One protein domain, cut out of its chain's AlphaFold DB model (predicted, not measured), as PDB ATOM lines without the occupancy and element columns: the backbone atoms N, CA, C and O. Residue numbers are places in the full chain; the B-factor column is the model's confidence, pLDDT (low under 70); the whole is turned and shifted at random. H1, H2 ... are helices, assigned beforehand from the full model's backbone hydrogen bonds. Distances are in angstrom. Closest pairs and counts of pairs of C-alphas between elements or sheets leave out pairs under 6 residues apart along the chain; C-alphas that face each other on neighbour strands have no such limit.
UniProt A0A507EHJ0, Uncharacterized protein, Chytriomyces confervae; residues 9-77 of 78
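Overview. This is residues 9 to 77 of the 78 residues of an uncharacterized protein of Chytriomyces confervae (UniProt A0A507EHJ0). A long straight helix, H1, sticks out as an arm from a small compact head made of three shorter helices, H2, H3 and H4. In the head, H2 is in the middle: H3 packs on its residues 42 to 46 and H4 crosses it at its residues 37 to 41. The printed part has 69 residues with four named helices, H1, H2, H3 and H4 in that order along the chain, and no named strand; the class is all helix. The whole is only just loose, close to extended, with a radius of gyration of the C-alphas of 16.2 A. Its outline is elongated, with spans of 50 by 27 by 20 A, and the arm makes much of the length.

Along the chain. H1 holds residues 9 to 31 and is 32.9 A long from first to last C-alpha; it begins at C-alpha 9, at (52.308, -127.178, 2.185). H2 holds residues 33 to 49 and is 24.6 A long, with C-alpha 33 at (70.388, -100.503, 21.720). H3 holds residues 54 to 63 and is 14.2 A long. H4 holds residues 67 to 75, is 12.3 A long and ends at C-alpha 75, at (79.223, -93.469, 21.549).

Arrangement. Residues 9 to 33, of which 9 to 31 belong to H1, stand free. H1 is close to H2 but not clearly touching it; the closest C-alphas, those of Leu 29 and Ile 35, are 6.1 A apart. The lines of H1 and H2 are about perpendicular, at 74 degrees. H1 is apart from H3 and from H4. H2 touches H3 with residues 42 to 46 alone, the closest C-alphas being those of Val 42 and Val 58, 6.9 A apart. H2 and H3 run opposite ways at a steep tilt of 51 degrees. H2 touches H4 with residues 37 to 41 alone, and the C-alphas of His 41 and Val 71 come closest, at 5.6 A. H2 and H4 are about perpendicular, at 85 degrees. H3 and H4 are close but not clearly touching, with the C-alphas of Val 61 and Leu 67 closest at 7.1 A. In H1, H2, H3 and H4 every O i to N i+4 pair is within hydrogen-bond range.

Size, cuts and confidence. The two C-alphas farthest apart are those of Gln 9 and His 77, at 52.4 A. Without the stretch that stands free, the body has 44 residues and spans 28 by 20 by 14 A, with a radius of gyration of 10.0 A. The printed part has no cut, and the links H1 to H2, H2 to H3 and H3 to H4 are tight. The mean pLDDT of the printed part is 92.0, and residues 76 to 77 are under 70.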
ATOM      1  N   GLN A   9      52.141-127.210   0.733       90.00
ATOM      2  CA  GLN A   9      52.308-127.178   2.185       90.00
ATOM      3  C   GLN A   9      53.699-126.680   2.596       90.00
ATOM      4  O   GLN A   9      53.797-125.808   3.449       90.00
ATOM      5  N   GLN A  10      54.771-127.161   1.956       90.69
ATOM      6  CA  GLN A  10      56.132-126.685   2.244       90.69
ATOM      7  C   GLN A  10      56.289-125.189   1.946       90.69
ATOM      8  O   GLN A  10      56.948-124.470   2.691       90.69
ATOM      9  N   ARG A  11      55.661-124.703   0.871       89.81
ATOM     10  CA  ARG A  11      55.653-123.274   0.530       89.81
ATOM     11  C   ARG A  11      54.852-122.441   1.525       89.81
ATOM     12  O   ARG A  11      55.199-121.286   1.735       89.81
ATOM     13  N   GLU A  12      53.787-122.995   2.098       92.56
ATOM     14  CA  GLU A  12      53.022-122.314   3.144       92.56
ATOM     15  C   GLU A  12      53.841-122.192   4.425       92.56
ATOM     16  O   GLU A  12      54.033-121.083   4.909       92.56
ATOM     17  N   THR A  13      54.438-123.290   4.887       94.38
ATOM     18  CA  THR A  13      55.301-123.280   6.074       94.38
ATOM     19  C   THR A  13      56.463-122.297   5.925       94.38
ATOM     20  O   THR A  13      56.704-121.498   6.820       94.38
ATOM     21  N   LEU A  14      57.129-122.262   4.764       94.00
ATOM     22  CA  LEU A  14      58.204-121.289   4.524       94.00
ATOM     23  C   LEU A  14      57.716-119.837   4.573       94.00
ATOM     24  O   LEU A  14      58.456-118.966   5.026       94.00
ATOM     25  N   ARG A  15      56.489-119.564   4.112       93.94
ATOM     26  CA  ARG A  15      55.898-118.222   4.203       93.94
ATOM     27  C   ARG A  15      55.615-117.839   5.650       93.94
ATOM     28  O   ARG A  15      55.917-116.713   6.039       93.94
ATOM     29  N   GLU A  16      55.064-118.750   6.444       96.31
ATOM     30  CA  GLU A  16      54.819-118.526   7.873       96.31
ATOM     31  C   GLU A  16      56.132-118.273   8.632       96.31
ATOM     32  O   GLU A  16      56.233-117.306   9.392       96.31
ATOM     33  N   ASP A  17      57.165-119.073   8.356       96.38
ATOM     34  CA  ASP A  17      58.497-118.917   8.944       96.38
ATOM     35  C   ASP A  17      59.154-117.588   8.534       96.38
ATOM     36  O   ASP A  17      59.749-116.901   9.369       96.38
ATOM     37  N   GLU A  18      59.017-117.172   7.270       96.56
ATOM     38  CA  GLU A  18      59.508-115.881   6.778       96.56
ATOM     39  C   GLU A  18      58.812-114.708   7.484       96.56
ATOM     40  O   GLU A  18      59.473-113.752   7.902       96.56
ATOM     41  N   ILE A  19      57.487-114.779   7.656       97.06
ATOM     42  CA  ILE A  19      56.715-113.758   8.376       97.06
ATOM     43  C   ILE A  19      57.181-113.676   9.829       97.06
ATOM     44  O   ILE A  19      57.468-112.581  10.317       97.06
ATOM     45  N   ARG A  20      57.309-114.818  10.511       96.94
ATOM     46  CA  ARG A  20      57.768-114.862  11.902       96.94
ATOM     47  C   ARG A  20      59.178-114.295  12.044       96.94
ATOM     48  O   ARG A  20      59.411-113.451  12.902       96.94
ATOM     49  N   THR A  21      60.081-114.684  11.147       97.00
ATOM     50  CA  THR A  21      61.460-114.179  11.110       97.00
ATOM     51  C   THR A  21      61.489-112.662  10.930       97.00
ATOM     52  O   THR A  21      62.249-111.971  11.603       97.00
ATOM     53  N   ARG A  22      60.638-112.107  10.058       96.00
ATOM     54  CA  ARG A  22      60.529-110.651   9.873       96.00
ATOM     55  C   ARG A  22      60.056-109.937  11.137       96.00
ATOM     56  O   ARG A  22      60.618-108.896  11.466       96.00
ATOM     57  N   ILE A  23      59.063-110.488  11.833       96.50
ATOM     58  CA  ILE A  23      58.553-109.925  13.092       96.50
ATOM     59  C   ILE A  23      59.642-109.952  14.167       96.50
ATOM     60  O   ILE A  23      59.884-108.942  14.825       96.50
ATOM     61  N   ASP A  24      60.322-111.085  14.328       95.69
ATOM     62  CA  ASP A  24      61.370-111.234  15.337       95.69
ATOM     63  C   ASP A  24      62.561-110.308  15.049       95.69
ATOM     64  O   ASP A  24      63.063-109.650  15.961       95.69
ATOM     65  N   ASN A  25      62.946-110.158  13.776       93.88
ATOM     66  CA  ASN A  25      63.967-109.196  13.362       93.88
ATOM     67  C   ASN A  25      63.547-107.751  13.663       93.88
ATOM     68  O   ASN A  25      64.353-106.975  14.160       93.88
ATOM     69  N   GLU A  26      62.300-107.370  13.382       93.62
ATOM     70  CA  GLU A  26      61.807-106.013  13.640       93.62
ATOM     71  C   GLU A  26      61.795-105.685  15.137       93.62
ATOM     72  O   GLU A  26      62.276-104.625  15.543       93.62
ATOM     73  N   ARG A  27      61.343-106.632  15.967       93.81
ATOM     74  CA  ARG A  27      61.431-106.520  17.429       93.81
ATOM     75  C   ARG A  27      62.875-106.388  17.891       93.81
ATOM     76  O   ARG A  27      63.175-105.503  18.683       93.81
ATOM     77  N   TYR A  28      63.780-107.209  17.358       92.44
ATOM     78  CA  TYR A  28      65.201-107.115  17.678       92.44
ATOM     79  C   TYR A  28      65.752-105.725  17.339       92.44
ATOM     80  O   TYR A  28      66.303-105.062  18.212       92.44
ATOM     81  N   LEU A  29      65.516-105.239  16.116       88.88
ATOM     82  CA  LEU A  29      65.966-103.922  15.655       88.88
ATOM     83  C   LEU A  29      65.428-102.769  16.517       88.88
ATOM     84  O   LEU A  29      66.107-101.754  16.664       88.88
ATOM     85  N   ARG A  30      64.217-102.910  17.066       88.12
ATOM     86  CA  ARG A  30      63.570-101.897  17.906       88.12
ATOM     87  C   ARG A  30      64.058-101.922  19.354       88.12
ATOM     88  O   ARG A  30      64.296-100.861  19.930       88.12
ATOM     89  N   ASP A  31      64.173-103.111  19.932       90.19
ATOM     90  CA  ASP A  31      64.393-103.291  21.371       90.19
ATOM     91  C   ASP A  31      65.879-103.223  21.751       90.19
ATOM     92  O   ASP A  31      66.218-102.959  22.906       90.19
ATOM     93  N   HIS A  32      66.777-103.449  20.789       87.69
ATOM     94  CA  HIS A  32      68.195-103.615  21.062       87.69
ATOM     95  C   HIS A  32      69.006-102.330  20.803       87.69
ATOM     96  O   HIS A  32      69.042-101.823  19.675       87.69
ATOM     97  N   PRO A  33      69.692-101.783  21.826       86.50
ATOM     98  CA  PRO A  33      70.388-100.503  21.720       86.50
ATOM     99  C   PRO A  33      71.547-100.531  20.716       86.50
ATOM    100  O   PRO A  33      71.792 -99.521  20.059       86.50
ATOM    101  N   GLU A  34      72.218-101.671  20.525       89.00
ATOM    102  CA  GLU A  34      73.368-101.784  19.625       89.00
ATOM    103  C   GLU A  34      73.046-101.398  18.179       89.00
ATOM    104  O   GLU A  34      73.886-100.803  17.504       89.00
ATOM    105  N   ILE A  35      71.822-101.659  17.713       90.12
ATOM    106  CA  ILE A  35      71.391-101.311  16.357       90.12
ATOM    107  C   ILE A  35      71.293 -99.798  16.209       90.12
ATOM    108  O   ILE A  35      71.809 -99.229  15.245       90.12
ATOM    109  N   LYS A  36      70.695 -99.125  17.196       88.50
ATOM    110  CA  LYS A  36      70.617 -97.661  17.234       88.50
ATOM    111  C   LYS A  36      72.008 -97.035  17.190       88.50
ATOM    112  O   LYS A  36      72.217 -96.036  16.508       88.50
ATOM    113  N   ASP A  37      72.965 -97.631  17.885       91.19
ATOM    114  CA  ASP A  37      74.326 -97.111  17.955       91.19
ATOM    115  C   ASP A  37      75.086 -97.261  16.640       91.19
ATOM    116  O   ASP A  37      75.783 -96.338  16.213       91.19
ATOM    117  N   ILE A  38      74.914 -98.402  15.971       92.88
ATOM    118  CA  ILE A  38      75.454 -98.626  14.631       92.88
ATOM    119  C   ILE A  38      74.839 -97.619  13.650       92.88
ATOM    120  O   ILE A  38      75.573 -96.967  12.909       92.88
ATOM    121  N   LEU A  39      73.518 -97.426  13.683       91.81
ATOM    122  CA  LEU A  39      72.831 -96.456  12.824       91.81
ATOM    123  C   LEU A  39      73.306 -95.020  13.076       91.81
ATOM    124  O   LEU A  39      73.563 -94.290  12.122       91.81
ATOM    125  N   ASN A  40      73.493 -94.623  14.338       91.56
ATOM    126  CA  ASN A  40      74.042 -93.311  14.688       91.56
ATOM    127  C   ASN A  40      75.461 -93.119  14.139       91.56
ATOM    128  O   ASN A  40      75.776 -92.055  13.603       91.56
ATOM    129  N   HIS A  41      76.311 -94.143  14.237       93.81
ATOM    130  CA  HIS A  41      77.653 -94.105  13.664       93.81
ATOM    131  C   HIS A  41      77.612 -93.942  12.143       93.81
ATOM    132  O   HIS A  41      78.255 -93.037  11.612       93.81
ATOM    133  N   VAL A  42      76.810 -94.751  11.445       94.12
ATOM    134  CA  VAL A  42      76.648 -94.665   9.984       94.12
ATOM    135  C   VAL A  42      76.135 -93.282   9.576       94.12
ATOM    136  O   VAL A  42      76.711 -92.655   8.690       94.12
ATOM    137  N   MET A  43      75.114 -92.754  10.259       94.12
ATOM    138  CA  MET A  43      74.592 -91.408   9.999       94.12
ATOM    139  C   MET A  43      75.655 -90.327  10.217       94.12
ATOM    140  O   MET A  43      75.791 -89.426   9.391       94.12
ATOM    141  N   SER A  44      76.454 -90.428  11.283       93.69
ATOM    142  CA  SER A  44      77.579 -89.521  11.529       93.69
ATOM    143  C   SER A  44      78.598 -89.564  10.385       93.69
ATOM    144  O   SER A  44      79.002 -88.509   9.894       93.69
ATOM    145  N   GLN A  45      78.953 -90.758   9.900       94.69
ATOM    146  CA  GLN A  45      79.865 -90.925   8.767       94.69
ATOM    147  C   GLN A  45      79.301 -90.305   7.481       94.69
ATOM    148  O   GLN A  45      80.014 -89.566   6.801       94.69
ATOM    149  N   VAL A  46      78.021 -90.536   7.179       95.44
ATOM    150  CA  VAL A  46      77.347 -89.981   5.994       95.44
ATOM    151  C   VAL A  46      77.292 -88.455   6.048       95.44
ATOM    152  O   VAL A  46      77.626 -87.794   5.067       95.44
ATOM    153  N   LEU A  47      76.906 -87.880   7.189       94.31
ATOM    154  CA  LEU A  47      76.811 -86.426   7.353       94.31
ATOM    155  C   LEU A  47      78.179 -85.740   7.275       94.31
ATOM    156  O   LEU A  47      78.274 -84.624   6.761       94.31
ATOM    157  N   GLN A  48      79.226 -86.403   7.770       94.94
ATOM    158  CA  GLN A  48      80.593 -85.893   7.739       94.94
ATOM    159  C   GLN A  48      81.199 -85.938   6.331       94.94
ATOM    160  O   GLN A  48      81.823 -84.967   5.912       94.94
ATOM    161  N   HIS A  49      81.022 -87.044   5.604       94.44
ATOM    162  CA  HIS A  49      81.704 -87.271   4.324       94.44
ATOM    163  C   HIS A  49      80.872 -86.855   3.108       94.44
ATOM    164  O   HIS A  49      81.446 -86.635   2.047       94.44
ATOM    165  N   LYS A  50      79.545 -86.721   3.261       93.88
ATOM    166  CA  LYS A  50      78.589 -86.341   2.203       93.88
ATOM    167  C   LYS A  50      78.873 -87.061   0.874       93.88
ATOM    168  O   LYS A  50      79.150 -86.402  -0.128       93.88
ATOM    169  N   PRO A  51      78.851 -88.404   0.872       95.69
ATOM    170  CA  PRO A  51      79.222 -89.182  -0.299       95.69
ATOM    171  C   PRO A  51      78.245 -88.944  -1.455       95.69
ATOM    172  O   PRO A  51      77.041 -88.800  -1.246       95.69
ATOM    173  N   GLU A  52      78.765 -88.971  -2.681       95.69
ATOM    174  CA  GLU A  52      77.954 -88.895  -3.901       95.69
ATOM    175  C   GLU A  52      77.090 -90.154  -4.081       95.69
ATOM    176  O   GLU A  52      75.913 -90.066  -4.431       95.69
ATOM    177  N   ASN A  53      77.644 -91.326  -3.751       96.56
ATOM    178  CA  ASN A  53      76.916 -92.591  -3.711       96.56
ATOM    179  C   ASN A  53      76.749 -93.069  -2.265       96.56
ATOM    180  O   ASN A  53      77.652 -93.647  -1.659       96.56
ATOM    181  N   LEU A  54      75.555 -92.836  -1.723       94.38
ATOM    182  CA  LEU A  54      75.213 -93.215  -0.356       94.38
ATOM    183  C   LEU A  54      75.244 -94.732  -0.139       94.38
ATOM    184  O   LEU A  54      75.664 -95.188   0.920       94.38
ATOM    185  N   ARG A  55      74.777 -95.515  -1.117       95.38
ATOM    186  CA  ARG A  55      74.618 -96.965  -0.965       95.38
ATOM    187  C   ARG A  55      75.968 -97.650  -0.815       95.38
ATOM    188  O   ARG A  55      76.133 -98.437   0.113       95.38
ATOM    189  N   ASP A  56      76.900 -97.335  -1.704       96.56
ATOM    190  CA  ASP A  56      78.222 -97.958  -1.710       96.56
ATOM    191  C   ASP A  56      79.017 -97.520  -0.476       96.56
ATOM    192  O   ASP A  56      79.569 -98.360   0.226       96.56
ATOM    193  N   PHE A  57      78.935 -96.236  -0.104       96.56
ATOM    194  CA  PHE A  57      79.553 -95.735   1.125       96.56
ATOM    195  C   PHE A  57      79.048 -96.463   2.375       96.56
ATOM    196  O   PHE A  57      79.827 -96.881   3.227       96.56
ATOM    197  N   VAL A  58      77.731 -96.629   2.502       95.50
ATOM    198  CA  VAL A  58      77.144 -97.325   3.650       95.50
ATOM    199  C   VAL A  58      77.534 -98.807   3.647       95.50
ATOM    200  O   VAL A  58      77.815 -99.355   4.712       95.50
ATOM    201  N   ALA A  59      77.603 -99.450   2.475       95.88
ATOM    202  CA  ALA A  59      78.074-100.827   2.348       95.88
ATOM    203  C   ALA A  59      79.532-100.983   2.812       95.88
ATOM    204  O   ALA A  59      79.829-101.922   3.555       95.88
ATOM    205  N   ASP A  60      80.408-100.043   2.453       96.00
ATOM    206  CA  ASP A  60      81.802-100.023   2.903       96.00
ATOM    207  C   ASP A  60      81.897 -99.846   4.423       96.00
ATOM    208  O   ASP A  60      82.619-100.589   5.089       96.00
ATOM    209  N   VAL A  61      81.111 -98.927   4.999       94.62
ATOM    210  CA  VAL A  61      81.063 -98.709   6.455       94.62
ATOM    211  C   VAL A  61      80.601 -99.971   7.190       94.62
ATOM    212  O   VAL A  61      81.209-100.354   8.188       94.62
ATOM    213  N   PHE A  62      79.556-100.648   6.708       94.25
ATOM    214  CA  PHE A  62      79.081-101.896   7.320       94.25
ATOM    215  C   PHE A  62      80.053-103.070   7.146       94.25
ATOM    216  O   PHE A  62      80.038-103.991   7.963       94.25
ATOM    217  N   SER A  63      80.890-103.040   6.107       95.00
ATOM    218  CA  SER A  63      81.869-104.091   5.812       95.00
ATOM    219  C   SER A  63      83.204-103.907   6.547       95.00
ATOM    220  O   SER A  63      84.068-104.781   6.473       95.00
ATOM    221  N   ASP A  64      83.393-102.799   7.273       94.69
ATOM    222  CA  ASP A  64      84.608-102.553   8.052       94.69
ATOM    223  C   ASP A  64      84.737-103.562   9.208       94.69
ATOM    224  O   ASP A  64      83.934-103.593  10.144       94.69
ATOM    225  N   ALA A  65      85.818-104.346   9.204       94.69
ATOM    226  CA  ALA A  65      86.146-105.286  10.278       94.69
ATOM    227  C   ALA A  65      86.305-104.608  11.658       94.69
ATOM    228  O   ALA A  65      86.224-105.266  12.697       94.69
ATOM    229  N   ASN A  66      86.530-103.292  11.689       94.19
ATOM    230  CA  ASN A  66      86.627-102.485  12.901       94.19
ATOM    231  C   ASN A  66      85.332-101.738  13.251       94.19
ATOM    232  O   ASN A  66      85.350-100.961  14.212       94.19
ATOM    233  N   LEU A  67      84.212-101.995  12.563       92.31
ATOM    234  CA  LEU A  67      82.925-101.330  12.802       92.31
ATOM    235  C   LEU A  67      82.561-101.294  14.291       92.31
ATOM    236  O   LEU A  67      82.291-100.226  14.834       92.31
ATOM    237  N   ALA A  68      82.649-102.427  14.993       91.06
ATOM    238  CA  ALA A  68      82.328-102.501  16.422       91.06
ATOM    239  C   ALA A  68      83.176-101.541  17.279       91.06
ATOM    240  O   ALA A  68      82.668-100.886  18.191       91.06
ATOM    241  N   LYS A  69      84.472-101.411  16.966       92.88
ATOM    242  CA  LYS A  69      85.370-100.474  17.657       92.88
ATOM    243  C   LYS A  69      85.012 -99.028  17.316       92.88
ATOM    244  O   LYS A  69      85.013 -98.182  18.206       92.88
ATOM    245  N   ASN A  70      84.691 -98.745  16.057       91.56
ATOM    246  CA  ASN A  70      84.361 -97.401  15.582       91.56
ATOM    247  C   ASN A  70      83.028 -96.903  16.160       91.56
ATOM    248  O   ASN A  70      82.971 -95.797  16.697       91.56
ATOM    249  N   VAL A  71      82.003 -97.756  16.185       91.69
ATOM    250  CA  VAL A  71      80.712 -97.488  16.837       91.69
ATOM    251  C   VAL A  71      80.908 -97.198  18.328       91.69
ATOM    252  O   VAL A  71      80.393 -96.205  18.845       91.69
ATOM    253  N   ALA A  72      81.721 -98.002  19.022       88.38
ATOM    254  CA  ALA A  72      82.030 -97.777  20.434       88.38
ATOM    255  C   ALA A  72      82.773 -96.452  20.690       88.38
ATOM    256  O   ALA A  72      82.615 -95.859  21.757       88.38
ATOM    257  N   ARG A  73      83.572 -95.966  19.729       86.44
ATOM    258  CA  ARG A  73      84.219 -94.647  19.810       86.44
ATOM    259  C   ARG A  73      83.215 -93.517  19.614       86.44
ATOM    260  O   ARG A  73      83.237 -92.575  20.398       86.44
ATOM    261  N   THR A  74      82.310 -93.626  18.643       79.31
ATOM    262  CA  THR A  74      81.272 -92.608  18.398       79.31
ATOM    263  C   THR A  74      80.337 -92.440  19.593       79.31
ATOM    264  O   THR A  74      80.035 -91.309  19.962       79.31
ATOM    265  N   LYS A  75      79.983 -93.531  20.286       75.56
ATOM    266  CA  LYS A  75      79.223 -93.469  21.549       75.56
ATOM    267  C   LYS A  75      79.841 -92.578  22.625       75.56
ATOM    268  O   LYS A  75      79.118 -92.020  23.434       75.56
ATOM    269  N   ARG A  76      81.173 -92.494  22.693       68.62
ATOM    270  CA  ARG A  76      81.875 -91.751  23.756       68.62
ATOM    271  C   ARG A  76      81.868 -90.238  23.535       68.62
ATOM    272  O   ARG A  76      82.333 -89.507  24.406       68.62
ATOM    273  N   HIS A  77      81.417 -89.780  22.371       57.44
ATOM    274  CA  HIS A  77      81.477 -88.380  21.953       57.44
ATOM    275  C   HIS A  77      80.107 -87.807  21.558       57.44
ATOM    276  O   HIS A  77      80.061 -86.680  21.072       57.44
TER     277      HIS A  77